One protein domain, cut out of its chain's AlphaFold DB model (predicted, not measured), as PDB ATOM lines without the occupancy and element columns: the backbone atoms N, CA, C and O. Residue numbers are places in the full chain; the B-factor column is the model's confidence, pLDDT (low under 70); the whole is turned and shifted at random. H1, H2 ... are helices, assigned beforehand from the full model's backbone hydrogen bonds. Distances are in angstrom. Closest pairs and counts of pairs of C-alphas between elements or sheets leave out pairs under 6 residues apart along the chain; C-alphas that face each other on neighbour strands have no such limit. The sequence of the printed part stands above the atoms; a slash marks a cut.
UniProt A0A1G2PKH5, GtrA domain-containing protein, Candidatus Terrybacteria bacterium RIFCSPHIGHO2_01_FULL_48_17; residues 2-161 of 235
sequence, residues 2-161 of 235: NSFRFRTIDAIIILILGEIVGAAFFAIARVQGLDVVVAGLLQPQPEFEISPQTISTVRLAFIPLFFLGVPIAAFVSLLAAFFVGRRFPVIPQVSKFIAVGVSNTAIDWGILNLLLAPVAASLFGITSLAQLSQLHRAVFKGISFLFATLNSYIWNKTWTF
ATOM      1  N   ASN A   2      98.678  58.465 119.016       44.16
ATOM      2  CA  ASN A   2      98.961  58.319 120.459       44.16
ATOM      3  C   ASN A   2      99.647  59.590 121.015       44.16
ATOM      4  O   ASN A   2     100.647  59.544 121.727       44.16
ATOM      5  N   SER A   3      99.160  60.767 120.608       54.28
ATOM      6  CA  SER A   3      99.821  62.065 120.833       54.28
ATOM      7  C   SER A   3      99.681  62.636 122.253       54.28
ATOM      8  O   SER A   3     100.194  63.726 122.503       54.28
ATOM      9  N   PHE A   4      99.015  61.928 123.172       66.94
ATOM     10  CA  PHE A   4      98.617  62.438 124.497       66.94
ATOM     11  C   PHE A   4      99.338  61.782 125.681       66.94
ATOM     12  O   PHE A   4      98.905  61.899 126.824       66.94
ATOM     13  N   ARG A   5     100.460  61.099 125.438       83.88
ATOM     14  CA  ARG A   5     101.323  60.614 126.520       83.88
ATOM     15  C   ARG A   5     102.166  61.770 127.067       83.88
ATOM     16  O   ARG A   5     102.724  62.539 126.286       83.88
ATOM     17  N   PHE A   6     102.275  61.864 128.390       90.38
ATOM     18  CA  PHE A   6     103.219  62.768 129.048       90.38
ATOM     19  C   PHE A   6     104.652  62.333 128.713       90.38
ATOM     20  O   PHE A   6     104.999  61.162 128.891       90.38
ATOM     21  N   ARG A   7     105.468  63.239 128.169       92.81
ATOM     22  CA  ARG A   7     106.850  62.958 127.744       92.81
ATOM     23  C   ARG A   7     107.839  63.751 128.586       92.81
ATOM     24  O   ARG A   7     107.498  64.799 129.122       92.81
ATOM     25  N   THR A   8     109.097  63.322 128.592       94.69
ATOM     26  CA  THR A   8     110.194  64.019 129.283       94.69
ATOM     27  C   THR A   8     110.302  65.492 128.883       94.69
ATOM     28  O   THR A   8     110.488  66.346 129.737       94.69
ATOM     29  N   ILE A   9     110.088  65.823 127.604       93.94
ATOM     30  CA  ILE A   9     110.082  67.223 127.149       93.94
ATOM     31  C   ILE A   9     108.958  68.054 127.787       93.94
ATOM     32  O   ILE A   9     109.136  69.241 128.019       93.94
ATOM     33  N   ASP A  10     107.809  67.443 128.092       96.38
ATOM     34  CA  ASP A  10     106.703  68.139 128.752       96.38
ATOM     35  C   ASP A  10     107.063  68.459 130.214       96.38
ATOM     36  O   ASP A  10     106.737  69.547 130.677       96.38
ATOM     37  N   ALA A  11     107.804  67.568 130.888       97.44
ATOM     38  CA  ALA A  11     108.367  67.789 132.223       97.44
ATOM     39  C   ALA A  11     109.427  68.899 132.245       97.44
ATOM     40  O   ALA A  11     109.368  69.800 133.073       97.44
ATOM     41  N   ILE A  12     110.384  68.855 131.315       97.81
ATOM     42  CA  ILE A  12     111.465  69.845 131.244       97.81
ATOM     43  C   ILE A  12     110.885  71.241 131.005       97.81
ATOM     44  O   ILE A  12     111.218  72.178 131.722       97.81
ATOM     45  N   ILE A  13     109.984  71.378 130.028       97.94
ATOM     46  CA  ILE A  13     109.423  72.683 129.671       97.94
ATOM     47  C   ILE A  13     108.574  73.252 130.808       97.94
ATOM     48  O   ILE A  13     108.716  74.431 131.115       97.94
ATOM     49  N   ILE A  14     107.727  72.449 131.463       98.25
ATOM     50  CA  ILE A  14     106.906  72.975 132.562       98.25
ATOM     51  C   ILE A  14     107.744  73.386 133.772       98.25
ATOM     52  O   ILE A  14     107.399  74.367 134.422       98.25
ATOM     53  N   LEU A  15     108.851  72.691 134.049       98.19
ATOM     54  CA  LEU A  15     109.782  73.093 135.099       98.19
ATOM     55  C   LEU A  15     110.474  74.411 134.738       98.19
ATOM     56  O   LEU A  15     110.481  75.315 135.560       98.19
ATOM     57  N   ILE A  16     110.944  74.576 133.494       98.25
ATOM     58  CA  ILE A  16     111.518  75.848 133.016       98.25
ATOM     59  C   ILE A  16     110.503  76.993 133.140       98.25
ATOM     60  O   ILE A  16     110.830  78.053 133.667       98.25
ATOM     61  N   LEU A  17     109.267  76.793 132.675       98.25
ATOM     62  CA  LEU A  17     108.211  77.801 132.811       98.25
ATOM     63  C   LEU A  17     107.897  78.091 134.281       98.25
ATOM     64  O   LEU A  17     107.695  79.246 134.642       98.25
ATOM     65  N   GLY A  18     107.884  77.062 135.126       98.31
ATOM     66  CA  GLY A  18     107.701  77.188 136.565       98.31
ATOM     67  C   GLY A  18     108.795  78.023 137.228       98.31
ATOM     68  O   GLY A  18     108.475  78.883 138.040       98.31
ATOM     69  N   GLU A  19     110.057  77.840 136.836       98.12
ATOM     70  CA  GLU A  19     111.185  78.649 137.317       98.12
ATOM     71  C   GLU A  19     111.063  80.105 136.872       98.12
ATOM     72  O   GLU A  19     111.239  81.019 137.674       98.12
ATOM     73  N   ILE A  20     110.693  80.342 135.609       97.81
ATOM     74  CA  ILE A  20     110.455  81.698 135.094       97.81
ATOM     75  C   ILE A  20     109.348  82.390 135.902       97.81
ATOM     76  O   ILE A  20     109.505  83.542 136.308       97.81
ATOM     77  N   VAL A  21     108.242  81.687 136.161       98.31
ATOM     78  CA  VAL A  21     107.120  82.200 136.959       98.31
ATOM     79  C   VAL A  21     107.554  82.469 138.401       98.31
ATOM     80  O   VAL A  21     107.266  83.542 138.934       98.31
ATOM     81  N   GLY A  22     108.271  81.529 139.020       97.62
ATOM     82  CA  GLY A  22     108.802  81.653 140.375       97.62
ATOM     83  C   GLY A  22     109.727  82.858 140.521       97.62
ATOM     84  O   GLY A  22     109.495  83.714 141.374       97.62
ATOM     85  N   ALA A  23     110.717  82.986 139.637       96.75
ATOM     86  CA  ALA A  23     111.666  84.093 139.630       96.75
ATOM     87  C   ALA A  23     110.979  85.452 139.426       96.75
ATOM     88  O   ALA A  23     111.279  86.415 140.136       96.75
ATOM     89  N   ALA A  24     110.029  85.536 138.490       96.62
ATOM     90  CA  ALA A  24     109.304  86.770 138.224       96.62
ATOM     91  C   ALA A  24     108.426  87.191 139.411       96.62
ATOM     92  O   ALA A  24     108.473  88.352 139.820       96.62
ATOM     93  N   PHE A  25     107.674  86.266 140.017       96.12
ATOM     94  CA  PHE A  25     106.868  86.589 141.197       96.12
ATOM     95  C   PHE A  25     107.710  86.865 142.440       96.12
ATOM     96  O   PHE A  25     107.342  87.746 143.216       96.12
ATOM     97  N   PHE A  26     108.863  86.215 142.602       94.62
ATOM     98  CA  PHE A  26     109.826  86.582 143.637       94.62
ATOM     99  C   PHE A  26     110.314  88.024 143.450       94.62
ATOM    100  O   PHE A  26     110.291  88.808 144.398       94.62
ATOM    101  N   ALA A  27     110.694  88.411 142.228       92.44
ATOM    102  CA  ALA A  27     111.113  89.779 141.928       92.44
ATOM    103  C   ALA A  27     109.994  90.793 142.218       92.44
ATOM    104  O   ALA A  27     110.244  91.800 142.880       92.44
ATOM    105  N   ILE A  28     108.756  90.505 141.801       94.19
ATOM    106  CA  ILE A  28     107.586  91.341 142.113       94.19
ATOM    107  C   ILE A  28     107.409  91.461 143.629       94.19
ATOM    108  O   ILE A  28     107.269  92.571 144.135       94.19
ATOM    109  N   ALA A  29     107.468  90.348 144.363       93.38
ATOM    110  CA  ALA A  29     107.317  90.348 145.812       93.38
ATOM    111  C   ALA A  29     108.368  91.223 146.503       93.38
ATOM    112  O   ALA A  29     108.039  91.953 147.435       93.38
ATOM    113  N   ARG A  30     109.610  91.205 146.007       90.44
ATOM    114  CA  ARG A  30     110.702  92.046 146.512       90.44
ATOM    115  C   ARG A  30     110.518  93.522 146.167       90.44
ATOM    116  O   ARG A  30     110.731  94.363 147.034       90.44
ATOM    117  N   VAL A  31     110.127  93.837 144.933       89.12
ATOM    118  CA  VAL A  31     109.918  95.223 144.474       89.12
ATOM    119  C   VAL A  31     108.729  95.870 145.185       89.12
ATOM    120  O   VAL A  31     108.802  97.036 145.555       89.12
ATOM    121  N   GLN A  32     107.660  95.111 145.421       91.56
ATOM    122  CA  GLN A  32     106.440  95.585 146.081       91.56
ATOM    123  C   GLN A  32     106.524  95.550 147.618       91.56
ATOM    124  O   GLN A  32     105.572  95.935 148.290       91.56
ATOM    125  N   GLY A  33     107.636  95.076 148.192       91.12
ATOM    126  CA  GLY A  33     107.821  94.994 149.643       91.12
ATOM    127  C   GLY A  33     106.907  93.979 150.338       91.12
ATOM    128  O   GLY A  33     106.619  94.132 151.525       91.12
ATOM    129  N   LEU A  34     106.454  92.932 149.635       92.50
ATOM    130  CA  LEU A  34     105.592  91.891 150.213       92.50
ATOM    131  C   LEU A  34     106.265  91.168 151.384       92.50
ATOM    132  O   LEU A  34     105.583  90.753 152.313       92.50
ATOM    133  N   ASP A  35     107.591  91.044 151.375       91.38
ATOM    134  CA  ASP A  35     108.347  90.498 152.502       91.38
ATOM    135  C   ASP A  35     108.196  91.337 153.778       91.38
ATOM    136  O   ASP A  35     108.119  90.778 154.868       91.38
ATOM    137  N   VAL A  36     108.096  92.663 153.648       91.12
ATOM    138  CA  VAL A  36     107.886  93.576 154.782       91.12
ATOM    139  C   VAL A  36     106.446  93.482 155.277       91.12
ATOM    140  O   VAL A  36     106.217  93.380 156.478       91.12
ATOM    141  N   VAL A  37     105.475  93.440 154.358       92.00
ATOM    142  CA  VAL A  37     104.055  93.262 154.704       92.00
ATOM    143  C   VAL A  37     103.842  91.946 155.452       92.00
ATOM    144  O   VAL A  37     103.244  91.939 156.523       92.00
ATOM    145  N   VAL A  38     104.370  90.834 154.930       92.25
ATOM    146  CA  VAL A  38     104.259  89.520 155.579       92.25
ATOM    147  C   VAL A  38     104.998  89.498 156.918       92.25
ATOM    148  O   VAL A  38     104.458  88.961 157.881       92.25
ATOM    149  N   ALA A  39     106.175  90.122 157.028       90.88
ATOM    150  CA  ALA A  39     106.868  90.259 158.309       90.88
ATOM    151  C   ALA A  39     106.020  91.010 159.351       90.88
ATOM    152  O   ALA A  39     105.923  90.553 160.487       90.88
ATOM    153  N   GLY A  40     105.340  92.091 158.957       89.88
ATOM    154  CA  GLY A  40     104.423  92.828 159.833       89.88
ATOM    155  C   GLY A  40     103.192  92.021 160.257       89.88
ATOM    156  O   GLY A  40     102.708  92.179 161.372       89.88
ATOM    157  N   LEU A  41     102.704  91.106 159.409       89.69
ATOM    158  CA  LEU A  41     101.626  90.179 159.781       89.69
ATOM    159  C   LEU A  41     102.082  89.105 160.780       89.69
ATOM    160  O   LEU A  41     101.278  88.655 161.591       89.69
ATOM    161  N   LEU A  42     103.348  88.680 160.709       88.94
ATOM    162  CA  LEU A  42     103.946  87.702 161.629       88.94
ATOM    163  C   LEU A  42     104.399  88.329 162.954       88.94
ATOM    164  O   LEU A  42     104.468  87.630 163.962       88.94
ATOM    165  N   GLN A  43     104.670  89.637 162.958       86.12
ATOM    166  CA  GLN A  43     104.924  90.449 164.148       86.12
ATOM    167  C   GLN A  43     103.817  91.497 164.351       86.12
ATOM    168  O   GLN A  43     104.061  92.696 164.206       86.12
ATOM    169  N   PRO A  44     102.581  91.076 164.677       75.88
ATOM    170  CA  PRO A  44     101.537  92.023 165.023       75.88
ATOM    171  C   PRO A  44     101.835  92.610 166.420       75.88
ATOM    172  O   PRO A  44     101.849  91.846 167.382       75.88
ATOM    173  N   GLN A  45     101.978  93.949 166.530       68.06
ATOM    174  CA  GLN A  45     102.164  94.788 167.755       68.06
ATOM    175  C   GLN A  45     103.624  95.044 168.223       68.06
ATOM    176  O   GLN A  45     104.516  94.279 167.874       68.06
ATOM    177  N   PRO A  46     103.876  95.977 169.174       62.59
ATOM    178  CA  PRO A  46     103.510  97.400 169.271       62.59
ATOM    179  C   PRO A  46     104.683  98.330 168.861       62.59
ATOM    180  O   PRO A  46     104.589  99.552 168.974       62.59
ATOM    181  N   GLU A  47     105.804  97.753 168.426       61.38
ATOM    182  CA  GLU A  47     106.969  98.475 167.921       61.38
ATOM    183  C   GLU A  47     106.605  99.100 166.570       61.38
ATOM    184  O   GLU A  47     106.120  98.426 165.663       61.38
ATOM    185  N   PHE A  48     106.796 100.415 166.435       68.12
ATOM    186  CA  PHE A  48     106.465 101.143 165.203       68.12
ATOM    187  C   PHE A  48     107.354 100.718 164.011       68.12
ATOM    188  O   PHE A  48     107.074 101.083 162.870       68.12
ATOM    189  N   GLU A  49     108.406  99.926 164.265       79.62
ATOM    190  CA  GLU A  49     109.353  99.416 163.277       79.62
ATOM    191  C   GLU A  49     109.478  97.886 163.348       79.62
ATOM    192  O   GLU A  49     109.707  97.305 164.404       79.62
ATOM    193  N   ILE A  50     109.358  97.226 162.193       83.69
ATOM    194  CA  ILE A  50     109.498  95.770 162.061       83.69
ATOM    195  C   ILE A  50     110.978  95.389 162.179       83.69
ATOM    196  O   ILE A  50     111.815  95.904 161.432       83.69
ATOM    197  N   SER A  51     111.299  94.429 163.051       87.94
ATOM    198  CA  SER A  51     112.681  93.972 163.254       87.94
ATOM    199  C   SER A  51     113.360  93.504 161.944       87.94
ATOM    200  O   SER A  51     112.794  92.686 161.201       87.94
ATOM    201  N   PRO A  52     114.604  93.942 161.646       90.06
ATOM    202  CA  PRO A  52     115.335  93.511 160.448       90.06
ATOM    203  C   PRO A  52     115.499  91.987 160.336       90.06
ATOM    204  O   PRO A  52     115.525  91.442 159.231       90.06
ATOM    205  N   GLN A  53     115.584  91.295 161.477       91.06
ATOM    206  CA  GLN A  53     115.708  89.840 161.562       91.06
ATOM    207  C   GLN A  53     114.441  89.117 161.084       91.06
ATOM    208  O   GLN A  53     114.522  88.054 160.467       91.06
ATOM    209  N   THR A  54     113.259  89.689 161.308       89.06
ATOM    210  CA  THR A  54     112.005  89.081 160.837       89.06
ATOM    211  C   THR A  54     111.867  89.229 159.337       89.06
ATOM    212  O   THR A  54     111.557  88.261 158.642       89.06
ATOM    213  N   ILE A  55     112.192  90.410 158.807       90.38
ATOM    214  CA  ILE A  55     112.202  90.651 157.362       90.38
ATOM    215  C   ILE A  55     113.183  89.696 156.667       90.38
ATOM    216  O   ILE A  55     112.843  89.111 155.638       90.38
ATOM    217  N   SER A  56     114.388  89.494 157.212       92.38
ATOM    218  CA  SER A  56     115.355  88.557 156.625       92.38
ATOM    219  C   SER A  56     114.866  87.107 156.681       92.38
ATOM    220  O   SER A  56     115.011  86.387 155.693       92.38
ATOM    221  N   THR A  57     114.211  86.698 157.766       93.12
ATOM    222  CA  THR A  57     113.612  85.360 157.901       93.12
ATOM    223  C   THR A  57     112.512  85.126 156.862       93.12
ATOM    224  O   THR A  57     112.524  84.109 156.169       93.12
ATOM    225  N   VAL A  58     111.603  86.091 156.675       93.56
ATOM    226  CA  VAL A  58     110.553  86.018 155.644       93.56
ATOM    227  C   VAL A  58     111.159  85.949 154.242       93.56
ATOM    228  O   VAL A  58     110.753  85.117 153.432       93.56
ATOM    229  N   ARG A  59     112.181  86.766 153.957       93.25
ATOM    230  CA  ARG A  59     112.903  86.722 152.673       93.25
ATOM    231  C   ARG A  59     113.524  85.356 152.411       93.25
ATOM    232  O   ARG A  59     113.415  84.857 151.294       93.25
ATOM    233  N   LEU A  60     114.152  84.753 153.418       92.69
ATOM    234  CA  LEU A  60     114.737  83.418 153.301       92.69
ATOM    235  C   LEU A  60     113.670  82.351 153.049       92.69
ATOM    236  O   LEU A  60     113.914  81.453 152.253       92.69
ATOM    237  N   ALA A  61     112.484  82.475 153.649       93.38
ATOM    238  CA  ALA A  61     111.364  81.569 153.402       93.38
ATOM    239  C   ALA A  61     110.755  81.727 151.993       93.38
ATOM    240  O   ALA A  61     110.299  80.748 151.402       93.38
ATOM    241  N   PHE A  62     110.775  82.936 151.420       94.44
ATOM    242  CA  PHE A  62     110.276  83.180 150.061       94.44
ATOM    243  C   PHE A  62     111.108  82.462 148.994       94.44
ATOM    244  O   PHE A  62     110.547  81.997 148.006       94.44
ATOM    245  N   ILE A  63     112.424  82.335 149.180       93.50
ATOM    246  CA  ILE A  63     113.311  81.706 148.188       93.50
ATOM    247  C   ILE A  63     112.855  80.274 147.835       93.50
ATOM    248  O   ILE A  63     112.501  80.045 146.679       93.50
ATOM    249  N   PRO A  64     112.785  79.306 148.770       94.56
ATOM    250  CA  PRO A  64     112.334  77.957 148.436       94.56
ATOM    251  C   PRO A  64     110.866  77.926 147.990       94.56
ATOM    252  O   PRO A  64     110.507  77.116 147.138       94.56
ATOM    253  N   LEU A  65     110.010  78.822 148.496       94.19
ATOM    254  CA  LEU A  65     108.616  78.908 148.057       94.19
ATOM    255  C   LEU A  65     108.506  79.214 146.554       94.19
ATOM    256  O   LEU A  65     107.771  78.533 145.840       94.19
ATOM    257  N   PHE A  66     109.243  80.211 146.064       96.25
ATOM    258  CA  PHE A  66     109.175  80.618 144.662       96.25
ATOM    259  C   PHE A  66     110.010  79.726 143.740       96.25
ATOM    260  O   PHE A  66     109.517  79.345 142.685       96.25
ATOM    261  N   PHE A  67     111.230  79.354 144.133       96.56
ATOM    262  CA  PHE A  67     112.154  78.601 143.272       96.56
ATOM    263  C   PHE A  67     112.000  77.079 143.361       96.56
ATOM    264  O   PHE A  67     112.527  76.368 142.522       96.56
ATOM    265  N   LEU A  68     111.279  76.544 144.349       96.00
ATOM    266  CA  LEU A  68     110.960  75.109 144.400       96.00
ATOM    267  C   LEU A  68     109.451  74.884 144.377       96.00
ATOM    268  O   LEU A  68     108.958  74.067 143.601       96.00
ATOM    269  N   GLY A  69     108.699  75.640 145.178       97.31
ATOM    270  CA  GLY A  69     107.248  75.484 145.277       97.31
ATOM    271  C   GLY A  69     106.525  75.715 143.948       97.31
ATOM    272  O   GLY A  69     105.716  74.877 143.547       97.31
ATOM    273  N   VAL A  70     106.836  76.800 143.231       97.88
ATOM    274  CA  VAL A  70     106.174  77.123 141.953       97.88
ATOM    275  C   VAL A  70     106.491  76.099 140.849       97.88
ATOM    276  O   VAL A  70     105.533  75.585 140.261       97.88
ATOM    277  N   PRO A  71     107.758  75.721 140.570       98.06
ATOM    278  CA  PRO A  71     108.059  74.669 139.595       98.06
ATOM    279  C   PRO A  71     107.419  73.319 139.927       98.06
ATOM    280  O   PRO A  71     106.850  72.675 139.040       98.06
ATOM    281  N   ILE A  72     107.447  72.903 141.200       98.31
ATOM    282  CA  ILE A  72     106.812  71.654 141.645       98.31
ATOM    283  C   ILE A  72     105.299  71.726 141.421       98.31
ATOM    284  O   ILE A  72     104.723  70.808 140.834       98.31
ATOM    285  N   ALA A  73     104.652  72.821 141.826       98.06
ATOM    286  CA  ALA A  73     103.218  73.009 141.636       98.06
ATOM    287  C   ALA A  73     102.835  73.015 140.148       98.06
ATOM    288  O   ALA A  73     101.852  72.373 139.766       98.06
ATOM    289  N   ALA A  74     103.621  73.672 139.292       98.06
ATOM    290  CA  ALA A  74     103.412  73.692 137.847       98.06
ATOM    291  C   ALA A  74     103.530  72.282 137.242       98.06
ATOM    292  O   ALA A  74     102.664  71.855 136.472       98.06
ATOM    293  N   PHE A  75     104.557  71.527 137.640       98.19
ATOM    294  CA  PHE A  75     104.764  70.149 137.204       98.19
ATOM    295  C   PHE A  75     103.618  69.226 137.637       98.19
ATOM    296  O   PHE A  75     103.045  68.527 136.798       98.19
ATOM    297  N   VAL A  76     103.229  69.262 138.916       97.94
ATOM    298  CA  VAL A  76     102.113  68.468 139.457       97.94
ATOM    299  C   VAL A  76     100.798  68.824 138.762       97.94
ATOM    300  O   VAL A  76     100.050  67.928 138.367       97.94
ATOM    301  N   SER A  77     100.538  70.113 138.535       97.06
ATOM    302  CA  SER A  77      99.342  70.581 137.823       97.06
ATOM    303  C   SER A  77      99.287  70.043 136.393       97.06
ATOM    304  O   SER A  77      98.240  69.575 135.939       97.06
ATOM    305  N   LEU A  78     100.419  70.040 135.681       97.19
ATOM    306  CA  LEU A  78     100.480  69.482 134.334       97.19
ATOM    307  C   LEU A  78     100.325  67.954 134.343       97.19
ATOM    308  O   LEU A  78      99.625  67.413 133.488       97.19
ATOM    309  N   LEU A  79     100.911  67.247 135.311       95.94
ATOM    310  CA  LEU A  79     100.704  65.803 135.465       95.94
ATOM    311  C   LEU A  79      99.226  65.463 135.684       95.94
ATOM    312  O   LEU A  79      98.695  64.581 135.002       95.94
ATOM    313  N   ALA A  80      98.551  66.185 136.580       95.44
ATOM    314  CA  ALA A  80      97.124  66.023 136.828       95.44
ATOM    315  C   ALA A  80      96.308  66.267 135.549       95.44
ATOM    316  O   ALA A  80      95.459  65.453 135.186       95.44
ATOM    317  N   ALA A  81      96.626  67.321 134.794       95.25
ATOM    318  CA  ALA A  81      95.987  67.593 133.510       95.25
ATOM    319  C   ALA A  81      96.158  66.452 132.495       95.25
ATOM    320  O   ALA A  81      95.209  66.098 131.796       95.25
ATOM    321  N   PHE A  82      97.337  65.832 132.417       94.31
ATOM    322  CA  PHE A  82      97.560  64.673 131.548       94.31
ATOM    323  C   PHE A  82      96.831  63.416 132.031       94.31
ATOM    324  O   PHE A  82      96.393  62.613 131.204       94.31
ATOM    325  N   PHE A  83      96.660  63.249 133.343       92.56
ATOM    326  CA  PHE A  83      95.848  62.173 133.903       92.56
ATOM    327  C   PHE A  83      94.373  62.324 133.504       92.56
ATOM    328  O   PHE A  83      93.801  61.392 132.936       92.56
ATOM    329  N   VAL A  84      93.783  63.511 133.689       91.81
ATOM    330  CA  VAL A  84      92.401  63.809 133.254       91.81
ATOM    331  C   VAL A  84      92.282  63.773 131.724       91.81
ATOM    332  O   VAL A  84      91.278  63.318 131.171       91.81
ATOM    333  N   GLY A  85      93.343  64.165 131.019       90.56
ATOM    334  CA  GLY A  85      93.451  64.123 129.563       90.56
ATOM    335  C   GLY A  85      93.306  62.732 128.946       90.56
ATOM    336  O   GLY A  85      93.012  62.632 127.756       90.56
ATOM    337  N   ARG A  86      93.417  61.658 129.743       87.94
ATOM    338  CA  ARG A  86      93.052  60.297 129.313       87.94
ATOM    339  C   ARG A  86      91.573  60.189 128.928       87.94
ATOM    340  O   ARG A  86      91.240  59.388 128.063       87.94
ATOM    341  N   ARG A  87      90.698  60.994 129.547       88.69
ATOM    342  CA  ARG A  87      89.254  61.027 129.265       88.69
ATOM    343  C   ARG A  87      88.867  62.072 128.219       88.69
ATOM    344  O   ARG A  87      87.943  61.820 127.445       88.69
ATOM    345  N   PHE A  88      89.560  63.213 128.202       89.25
ATOM    346  CA  PHE A  88      89.298  64.335 127.298       89.25
ATOM    347  C   PHE A  88      90.594  64.795 126.607       89.25
ATOM    348  O   PHE A  88      91.376  65.545 127.198       89.25
ATOM    349  N   PRO A  89      90.817  64.417 125.335       86.81
ATOM    350  CA  PRO A  89      92.075  64.683 124.631       86.81
ATOM    351  C   PRO A  89      92.436  66.168 124.475       86.81
ATOM    352  O   PRO A  89      93.585  66.504 124.230       86.81
ATOM    353  N   VAL A  90      91.483  67.091 124.620       89.69
ATOM    354  CA  VAL A  90      91.766  68.532 124.521       89.69
ATOM    355  C   VAL A  90      92.529  69.077 125.740       89.69
ATOM    356  O   VAL A  90      93.295  70.031 125.599       89.69
ATOM    357  N   ILE A  91      92.381  68.446 126.914       93.00
ATOM    358  CA  ILE A  91      92.893  68.960 128.193       93.00
ATOM    359  C   ILE A  91      94.414  69.143 128.181       93.00
ATOM    360  O   ILE A  91      94.851  70.250 128.478       93.00
ATOM    361  N   PRO A  92      95.250  68.165 127.774       93.69
ATOM    362  CA  PRO A  92      96.701  68.350 127.809       93.69
ATOM    363  C   PRO A  92      97.183  69.530 126.960       93.69
ATOM    364  O   PRO A  92      98.177  70.166 127.293       93.69
ATOM    365  N   GLN A  93      96.494  69.832 125.857       94.38
ATOM    366  CA  GLN A  93      96.845  70.963 125.005       94.38
ATOM    367  C   GLN A  93      96.406  72.295 125.623       94.38
ATOM    368  O   GLN A  93      97.191  73.241 125.635       94.38
ATOM    369  N   VAL A  94      95.192  72.355 126.177       95.94
ATOM    370  CA  VAL A  94      94.693  73.536 126.901       95.94
ATOM    371  C   VAL A  94      95.556  73.827 128.127       95.94
ATOM    372  O   VAL A  94      95.934  74.969 128.343       95.94
ATOM    373  N   SER A  95      95.966  72.812 128.887       96.56
ATOM    374  CA  SER A  95      96.811  73.000 130.070       96.56
ATOM    375  C   SER A  95      98.204  73.526 129.733       96.56
ATOM    376  O   SER A  95      98.727  74.356 130.468       96.56
ATOM    377  N   LYS A  96      98.791  73.117 128.601       97.44
ATOM    378  CA  LYS A  96     100.033  73.725 128.097       97.44
ATOM    379  C   LYS A  96      99.837  75.185 127.716       97.44
ATOM    380  O   LYS A  96     100.649  76.018 128.092       97.44
ATOM    381  N   PHE A  97      98.747  75.488 127.015       97.38
ATOM    382  CA  PHE A  97      98.404  76.860 126.655       97.38
ATOM    383  C   PHE A  97      98.226  77.745 127.898       97.38
ATOM    384  O   PHE A  97      98.785  78.835 127.954       97.38
ATOM    385  N   ILE A  98      97.533  77.244 128.926       97.44
ATOM    386  CA  ILE A  98      97.374  77.928 130.216       97.44
ATOM    387  C   ILE A  98      98.730  78.120 130.903       97.44
ATOM    388  O   ILE A  98      99.010  79.222 131.358       97.44
ATOM    389  N   ALA A  99      99.591  77.098 130.947       98.31
ATOM    390  CA  ALA A  99     100.924  77.219 131.540       98.31
ATOM    391  C   ALA A  99     101.763  78.309 130.850       98.31
ATOM    392  O   ALA A  99     102.393  79.127 131.520       98.31
ATOM    393  N   VAL A 100     101.711  78.370 129.515       98.31
ATOM    394  CA  VAL A 100     102.331  79.451 128.741       98.31
ATOM    395  C   VAL A 100     101.698  80.800 129.096       98.31
ATOM    396  O   VAL A 100     102.425  81.749 129.372       98.31
ATOM    397  N   GLY A 101     100.369  80.888 129.180       97.19
ATOM    398  CA  GLY A 101      99.653  82.100 129.591       97.19
ATOM    399  C   GLY A 101     100.072  82.620 130.970       97.19
ATOM    400  O   GLY A 101     100.420  83.791 131.097       97.19
ATOM    401  N   VAL A 102     100.133  81.748 131.979       97.75
ATOM    402  CA  VAL A 102     100.605  82.096 133.331       97.75
ATOM    403  C   VAL A 102     102.048  82.601 133.288       97.75
ATOM    404  O   VAL A 102     102.356  83.622 133.901       97.75
ATOM    405  N   SER A 103     102.920  81.944 132.516       98.44
ATOM    406  CA  SER A 103     104.296  82.418 132.332       98.44
ATOM    407  C   SER A 103     104.369  83.783 131.646       98.44
ATOM    408  O   SER A 103     105.176  84.611 132.050       98.44
ATOM    409  N   ASN A 104     103.485  84.075 130.687       97.94
ATOM    410  CA  ASN A 104     103.419  85.386 130.041       97.94
ATOM    411  C   ASN A 104     103.038  86.477 131.043       97.94
ATOM    412  O   ASN A 104     103.690  87.514 131.075       97.94
ATOM    413  N   THR A 105     102.017  86.244 131.874       96.06
ATOM    414  CA  THR A 105     101.608  87.200 132.913       96.06
ATOM    415  C   THR A 105     102.738  87.450 133.905       96.06
ATOM    416  O   THR A 105     103.022  88.602 134.228       96.06
ATOM    417  N   ALA A 106     103.416  86.389 134.349       97.88
ATOM    418  CA  ALA A 106     104.545  86.511 135.260       97.88
ATOM    419  C   ALA A 106     105.691  87.319 134.630       97.88
ATOM    420  O   ALA A 106     106.186  88.252 135.255       97.88
ATOM    421  N   ILE A 107     106.066  87.033 133.378       98.31
ATOM    422  CA  ILE A 107     107.092  87.783 132.638       98.31
ATOM    423  C   ILE A 107     106.692  89.251 132.467       98.31
ATOM    424  O   ILE A 107     107.505  90.131 132.737       98.31
ATOM    425  N   ASP A 108     105.456  89.522 132.043       97.81
ATOM    426  CA  ASP A 108     104.959  90.879 131.810       97.81
ATOM    427  C   ASP A 108     105.045  91.713 133.095       97.81
ATOM    428  O   ASP A 108     105.693  92.760 133.149       97.81
ATOM    429  N   TRP A 109     104.458  91.207 134.179       97.12
ATOM    430  CA  TRP A 109     104.465  91.906 135.459       97.12
ATOM    431  C   TRP A 109     105.865  91.976 136.062       97.12
ATOM    432  O   TRP A 109     106.228  93.003 136.634       97.12
ATOM    433  N   GLY A 110     106.665  90.919 135.915       96.56
ATOM    434  CA  GLY A 110     108.028  90.843 136.426       96.56
ATOM    435  C   GLY A 110     108.923  91.880 135.770       96.56
ATOM    436  O   GLY A 110     109.512  92.707 136.461       96.56
ATOM    437  N   ILE A 111     108.966  91.908 134.436       96.38
ATOM    438  CA  ILE A 111     109.760  92.883 133.681       96.38
ATOM    439  C   ILE A 111     109.272  94.303 133.950       96.38
ATOM    440  O   ILE A 111     110.096  95.190 134.154       96.38
ATOM    441  N   LEU A 112     107.957  94.537 134.013       95.75
ATOM    442  CA  LEU A 112     107.431  95.863 134.331       95.75
ATOM    443  C   LEU A 112     107.891  96.339 135.716       95.75
ATOM    444  O   LEU A 112     108.338  97.474 135.855       95.75
ATOM    445  N   ASN A 113     107.825  95.474 136.730       94.06
ATOM    446  CA  ASN A 113     108.295  95.796 138.078       94.06
ATOM    447  C   ASN A 113     109.804  96.041 138.115       94.06
ATOM    448  O   ASN A 113     110.250  96.964 138.791       94.06
ATOM    449  N   LEU A 114     110.582  95.259 137.368       92.38
ATOM    450  CA  LEU A 114     112.022  95.462 137.253       92.38
ATOM    451  C   LEU A 114     112.352  96.801 136.593       92.38
ATOM    452  O   LEU A 114     113.206  97.508 137.107       92.38
ATOM    453  N   LEU A 115     111.659  97.186 135.516       91.38
ATOM    454  CA  LEU A 115     111.849  98.480 134.844       91.38
ATOM    455  C   LEU A 115     111.442  99.670 135.726       91.38
ATOM    456  O   LEU A 115     112.054 100.731 135.652       91.38
ATOM    457  N   LEU A 116     110.419  99.491 136.567       89.38
ATOM    458  CA  LEU A 116     109.966 100.498 137.532       89.38
ATOM    459  C   LEU A 116     110.825 100.552 138.804       89.38
ATOM    460  O   LEU A 116     110.709 101.513 139.566       89.38
ATOM    461  N   ALA A 117     111.670  99.548 139.054       87.19
ATOM    462  CA  ALA A 117     112.536  99.528 140.223       87.19
ATOM    463  C   ALA A 117     113.531 100.704 140.172       87.19
ATOM    464  O   ALA A 117     114.046 101.007 139.093       87.19
ATOM    465  N   PRO A 118     113.876 101.336 141.315       82.19
ATOM    466  CA  PRO A 118     114.670 102.568 141.328       82.19
ATOM    467  C   PRO A 118     115.990 102.482 140.551       82.19
ATOM    468  O   PRO A 118     116.337 103.401 139.817       82.19
ATOM    469  N   VAL A 119     116.698 101.351 140.655       80.06
ATOM    470  CA  VAL A 119     117.964 101.122 139.940       80.06
ATOM    471  C   VAL A 119     117.757 101.122 138.426       80.06
ATOM    472  O   VAL A 119     118.478 101.814 137.716       80.06
ATOM    473  N   ALA A 120     116.762 100.397 137.917       80.19
ATOM    474  CA  ALA A 120     116.504 100.344 136.482       80.19
ATOM    475  C   ALA A 120     115.930 101.667 135.961       80.19
ATOM    476  O   ALA A 120     116.369 102.157 134.926       80.19
ATOM    477  N   ALA A 121     115.007 102.284 136.702       81.25
ATOM    478  CA  ALA A 121     114.430 103.581 136.359       81.25
ATOM    479  C   ALA A 121     115.507 104.681 136.275       81.25
ATOM    480  O   ALA A 121     115.452 105.532 135.385       81.25
ATOM    481  N   SER A 122     116.542 104.612 137.122       82.50
ATOM    482  CA  SER A 122     117.666 105.557 137.090       82.50
ATOM    483  C   SER A 122     118.454 105.526 135.777       82.50
ATOM    484  O   SER A 122     118.959 106.564 135.354       82.50
ATOM    485  N   LEU A 123     118.479 104.386 135.069       83.88
ATOM    486  CA  LEU A 123     119.107 104.267 133.744       83.88
ATOM    487  C   LEU A 123     118.397 105.123 132.686       83.88
ATOM    488  O   LEU A 123     118.992 105.471 131.670       83.88
ATOM    489  N   PHE A 124     117.138 105.483 132.937       81.06
ATOM    490  CA  PHE A 124     116.339 106.377 132.103       81.06
ATOM    491  C   PHE A 124     116.322 107.820 132.640       81.06
ATOM    492  O   PHE A 124     115.498 108.622 132.210       81.06
ATOM    493  N   GLY A 125     117.200 108.162 133.593       80.75
ATOM    494  CA  GLY A 125     117.250 109.486 134.223       80.75
ATOM    495  C   GLY A 125     116.120 109.743 135.225       80.75
ATOM    496  O   GLY A 125     115.863 110.889 135.584       80.75
ATOM    497  N   ILE A 126     115.430 108.689 135.672       80.19
ATOM    498  CA  ILE A 126     114.261 108.785 136.548       80.19
ATOM    499  C   ILE A 126     114.694 108.478 137.980       80.19
ATOM    500  O   ILE A 126     115.090 107.361 138.298       80.19
ATOM    501  N   THR A 127     114.599 109.474 138.859       80.38
ATOM    502  CA  THR A 127     115.038 109.351 140.264       80.38
ATOM    503  C   THR A 127     113.892 109.056 141.227       80.38
ATOM    504  O   THR A 127     114.118 108.595 142.342       80.38
ATOM    505  N   SER A 128     112.644 109.275 140.801       80.94
ATOM    506  CA  SER A 128     111.455 108.922 141.576       80.94
ATOM    507  C   SER A 128     110.291 108.506 140.680       80.94
ATOM    508  O   SER A 128     110.161 108.966 139.544       80.94
ATOM    509  N   LEU A 129     109.385 107.674 141.210       80.19
ATOM    510  CA  LEU A 129     108.186 107.249 140.478       80.19
ATOM    511  C   LEU A 129     107.271 108.420 140.074       80.19
ATOM    512  O   LEU A 129     106.501 108.297 139.120       80.19
ATOM    513  N   ALA A 130     107.365 109.553 140.777       82.94
ATOM    514  CA  ALA A 130     106.625 110.775 140.475       82.94
ATOM    515  C   ALA A 130     107.104 111.463 139.183       82.94
ATOM    516  O   ALA A 130     106.328 112.167 138.545       82.94
ATOM    517  N   GLN A 131     108.351 111.227 138.763       84.31
ATOM    518  CA  GLN A 131     108.918 111.783 137.527       84.31
ATOM    519  C   GLN A 131     108.546 110.971 136.275       84.31
ATOM    520  O   GLN A 131     108.814 111.414 135.157       84.31
ATOM    521  N   LEU A 132     107.913 109.795 136.417       85.19
ATOM    522  CA  LEU A 132     107.480 109.005 135.261       85.19
ATOM    523  C   LEU A 132     106.350 109.707 134.508       85.19
ATOM    524  O   LEU A 132     105.181 109.636 134.905       85.19
ATOM    525  N   SER A 133     106.696 110.286 133.357       88.38
ATOM    526  CA  SER A 133     105.705 110.735 132.381       88.38
ATOM    527  C   SER A 133     104.886 109.560 131.826       88.38
ATOM    528  O   SER A 133     105.304 108.397 131.870       88.38
ATOM    529  N   GLN A 134     103.725 109.868 131.246       89.25
ATOM    530  CA  GLN A 134     102.858 108.870 130.616       89.25
ATOM    531  C   GLN A 134     103.574 108.084 129.506       89.25
ATOM    532  O   GLN A 134     103.345 106.884 129.353       89.25
ATOM    533  N   LEU A 135     104.489 108.736 128.779       89.38
ATOM    534  CA  LEU A 135     105.285 108.091 127.736       89.38
ATOM    535  C   LEU A 135     106.215 107.015 128.314       89.38
ATOM    536  O   LEU A 135     106.243 105.908 127.788       89.38
ATOM    537  N   HIS A 136     106.910 107.287 129.425       89.25
ATOM    538  CA  HIS A 136     107.772 106.289 130.077       89.25
ATOM    539  C   HIS A 136     106.977 105.052 130.505       89.25
ATOM    540  O   HIS A 136     107.385 103.923 130.243       89.25
ATOM    541  N   ARG A 137     105.799 105.260 131.109       90.38
ATOM    542  CA  ARG A 137     104.909 104.169 131.539       90.38
ATOM    543  C   ARG A 137     104.447 103.322 130.354       90.38
ATOM    544  O   ARG A 137     104.477 102.097 130.437       90.38
ATOM    545  N   ALA A 138     104.073 103.966 129.248       92.56
ATOM    546  CA  ALA A 138     103.682 103.281 128.020       92.56
ATOM    547  C   ALA A 138     104.845 102.478 127.413       92.56
ATOM    548  O   ALA A 138     104.658 101.319 127.051       92.56
ATOM    549  N   VAL A 139     106.055 103.049 127.366       92.81
ATOM    550  CA  VAL A 139     107.257 102.366 126.862       92.81
ATOM    551  C   VAL A 139     107.600 101.148 127.720       92.81
ATOM    552  O   VAL A 139     107.771 100.058 127.179       92.81
ATOM    553  N   PHE A 140     107.632 101.279 129.049       93.94
ATOM    554  CA  PHE A 140     107.933 100.152 129.942       93.94
ATOM    555  C   PHE A 140     106.877  99.046 129.849       93.94
ATOM    556  O   PHE A 140     107.214  97.857 129.820       93.94
ATOM    557  N   LYS A 141     105.597  99.420 129.733       95.19
ATOM    558  CA  LYS A 141     104.515  98.459 129.501       95.19
ATOM    559  C   LYS A 141     104.632  97.772 128.137       95.19
ATOM    560  O   LYS A 141     104.354  96.581 128.034       95.19
ATOM    561  N   GLY A 142     105.058  98.500 127.106       95.12
ATOM    562  CA  GLY A 142     105.317  97.952 125.775       95.12
ATOM    563  C   GLY A 142     106.464  96.941 125.779       95.12
ATOM    564  O   GLY A 142     106.307  95.846 125.252       95.12
ATOM    565  N   ILE A 143     107.585  97.265 126.430       95.44
ATOM    566  CA  ILE A 143     108.742  96.362 126.552       95.44
ATOM    567  C   ILE A 143     108.339  95.072 127.274       95.44
ATOM    568  O   ILE A 143     108.548  93.985 126.741       95.44
ATOM    569  N   SER A 144     107.724  95.179 128.454       97.31
ATOM    570  CA  SER A 144     107.255  94.010 129.216       97.31
ATOM    571  C   SER A 144     106.275  93.143 128.419       97.31
ATOM    572  O   SER A 144     106.448  91.922 128.355       97.31
ATOM    573  N   PHE A 145     105.329  93.773 127.715       95.62
ATOM    574  CA  PHE A 145     104.390  93.076 126.840       95.62
ATOM    575  C   PHE A 145     105.100  92.315 125.714       95.62
ATOM    576  O   PHE A 145     104.784  91.149 125.494       95.62
ATOM    577  N   LEU A 146     106.090  92.919 125.045       95.62
ATOM    578  CA  LEU A 146     106.839  92.274 123.959       95.62
ATOM    579  C   LEU A 146     107.579  91.015 124.423       95.62
ATOM    580  O   LEU A 146     107.558  89.998 123.728       95.62
ATOM    581  N   PHE A 147     108.209  91.053 125.599       97.75
ATOM    582  CA  PHE A 147     108.856  89.873 126.178       97.75
ATOM    583  C   PHE A 147     107.842  88.770 126.502       97.75
ATOM    584  O   PHE A 147     108.079  87.601 126.184       97.75
ATOM    585  N   ALA A 148     106.693  89.130 127.075       97.56
ATOM    586  CA  ALA A 148     105.625  88.182 127.367       97.56
ATOM    587  C   ALA A 148     105.041  87.550 126.090       97.56
ATOM    588  O   ALA A 148     104.863  86.333 126.018       97.56
ATOM    589  N   THR A 149     104.795  88.333 125.039       94.81
ATOM    590  CA  THR A 149     104.288  87.808 123.762       94.81
ATOM    591  C   THR A 149     105.326  86.988 123.008       94.81
ATOM    592  O   THR A 149     104.965  86.004 122.364       94.81
ATOM    593  N   LEU A 150     106.614  87.329 123.115       95.56
ATOM    594  CA  LEU A 150     107.695  86.523 122.550       95.56
ATOM    595  C   LEU A 150     107.770  85.150 123.229       95.56
ATOM    596  O   LEU A 150     107.846  84.132 122.537       95.56
ATOM    597  N   ASN A 151     107.678  85.110 124.561       97.19
ATOM    598  CA  ASN A 151     107.581  83.865 125.322       97.19
ATOM    599  C   ASN A 151     106.382  83.028 124.849       97.19
ATOM    600  O   ASN A 151     106.534  81.853 124.509       97.19
ATOM    601  N   SER A 152     105.216  83.663 124.725       96.19
ATOM    602  CA  SER A 152     104.007  83.024 124.206       96.19
ATOM    603  C   SER A 152     104.224  82.400 122.831       96.19
ATOM    604  O   SER A 152     103.902  81.229 122.629       96.19
ATOM    605  N   TYR A 153     104.802  83.157 121.892       95.75
ATOM    606  CA  TYR A 153     105.057  82.701 120.529       95.75
ATOM    607  C   TYR A 153     105.966  81.469 120.514       95.75
ATOM    608  O   TYR A 153     105.621  80.462 119.893       95.75
ATOM    609  N   ILE A 154     107.093  81.515 121.232       95.12
ATOM    610  CA  ILE A 154     108.080  80.427 121.268       95.12
ATOM    611  C   ILE A 154     107.444  79.143 121.802       95.12
ATOM    612  O   ILE A 154     107.506  78.102 121.136       95.12
ATOM    613  N   TRP A 155     106.802  79.190 122.971       97.12
ATOM    614  CA  TRP A 155     106.275  77.983 123.608       97.12
ATOM    615  C   TRP A 155     105.006  77.464 122.941       97.12
ATOM    616  O   TRP A 155     104.850  76.251 122.780       97.12
ATOM    617  N   ASN A 156     104.124  78.344 122.467       96.12
ATOM    618  CA  ASN A 156     102.946  77.889 121.738       96.12
ATOM    619  C   ASN A 156     103.327  77.238 120.409       96.12
ATOM    620  O   ASN A 156     102.821  76.154 120.097       96.12
ATOM    621  N   LYS A 157     104.288  77.819 119.685       93.38
ATOM    622  CA  LYS A 157     104.815  77.241 118.449       93.38
ATOM    623  C   LYS A 157     105.494  75.894 118.685       93.38
ATOM    624  O   LYS A 157     105.169  74.928 118.002       93.38
ATOM    625  N   THR A 158     106.435  75.815 119.626       92.56
ATOM    626  CA  THR A 158     107.334  74.653 119.767       92.56
ATOM    627  C   THR A 158     106.780  73.538 120.654       92.56
ATOM    628  O   THR A 158     107.132  72.372 120.461       92.56
ATOM    629  N   TRP A 159     105.879  73.851 121.591       94.88
ATOM    630  CA  TRP A 159     105.429  72.907 122.615       94.88
ATOM    631  C   TRP A 159     103.918  72.656 122.634       94.88
ATOM    632  O   TRP A 159     103.504  71.486 122.620       94.88
ATOM    633  N   THR A 160     103.100  73.714 122.653       95.00
ATOM    634  CA  THR A 160     101.630  73.604 122.747       95.00
ATOM    635  C   THR A 160     101.027  73.057 121.454       95.00
ATOM    636  O   THR A 160     100.303  72.058 121.474       95.00
ATOM    637  N   PHE A 161     101.347  73.689 120.323       93.00
ATOM    638  CA  PHE A 161     100.787  73.356 119.010       93.00
ATOM    639  C   PHE A 161     101.786  72.639 118.097       93.00
ATOM    640  O   PHE A 161     101.360  71.918 117.199       93.00
TER     641      PHE A 161
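This is residues 2 to 161 of the 235 residues of the protein "GtrA domain-containing protein" of Candidatus Terrybacteria bacterium RIFCSPHIGHO2_01_FULL_48_17 (UniProt A0A1G2PKH5). Four long helices lie side by side in a flat slab, in the order H3, H1, H4, H6, with H1 and H4 in the middle. Short H2 packs on the first part of H3, and short H5 lies near the end of H4, at the same end of the slab. The printed part has 160 residues with six named helices, H1 to H6, and no named strand; its class is all helix. It is loose, with a radius of gyration of the C-alphas of 19.2 A, and spans 61 by 41 by 20 A, only just flat.

Start at H1, residues 8 to 31, which touches H3, residues 52 to 84, at Gly 18 and Pro 71, their closest C-alphas, 4.0 A apart; the tilt is a shallow 30 degrees, opposite ways. H2, residues 34 to 42, touches residues 54 to 62 of H3, about perpendicular at 74 degrees, closest at the C-alphas of Ala 39 and Ile 55, 5.4 A. H4, residues 91 to 116, touches H1, closest at the C-alphas of Ala 24 and Gly 110, 4.6 A. H3 and H4 form a helical hairpin, closest at the C-alphas of Phe 82 and Pro 92, 5.3 A. H1, H3 and H4 are an up and down bundle, each running against the one before; helix packing is mostly aligned. H5, residues 118 to 122, is close to H4 but not clearly touching: the closest C-alphas, of Leu 115 and Ala 121, are 5.9 A apart. H6, residues 134 to 160, touches H4, closest at the C-alphas of Asn 104 and Ala 148, 4.5 A, and is apart from H3. Every O i to N i+4 pair is within hydrogen-bond range in H1, H2, H4 and H5, against 26 of 29 in H3 and 22 of 23 in H6.

Find C-alpha 8 at (110.194, 64.019, 129.283); from there H1 runs 34.7 A. H3 runs 46.3 A, with a kink of 30 degrees near residue 66. H4 runs 37.1 A, and H6 runs 36.2 A to C-alpha 160 at (101.630, 73.604, 122.747).

Look to Asn 2 and Pro 46 for the two C-alphas farthest apart, 62.7 A. The printed part has no cut, and the link from H5 to H6, 11 residues, is long. Confidence is under 70 at residues 2 to 4 and 45 to 48.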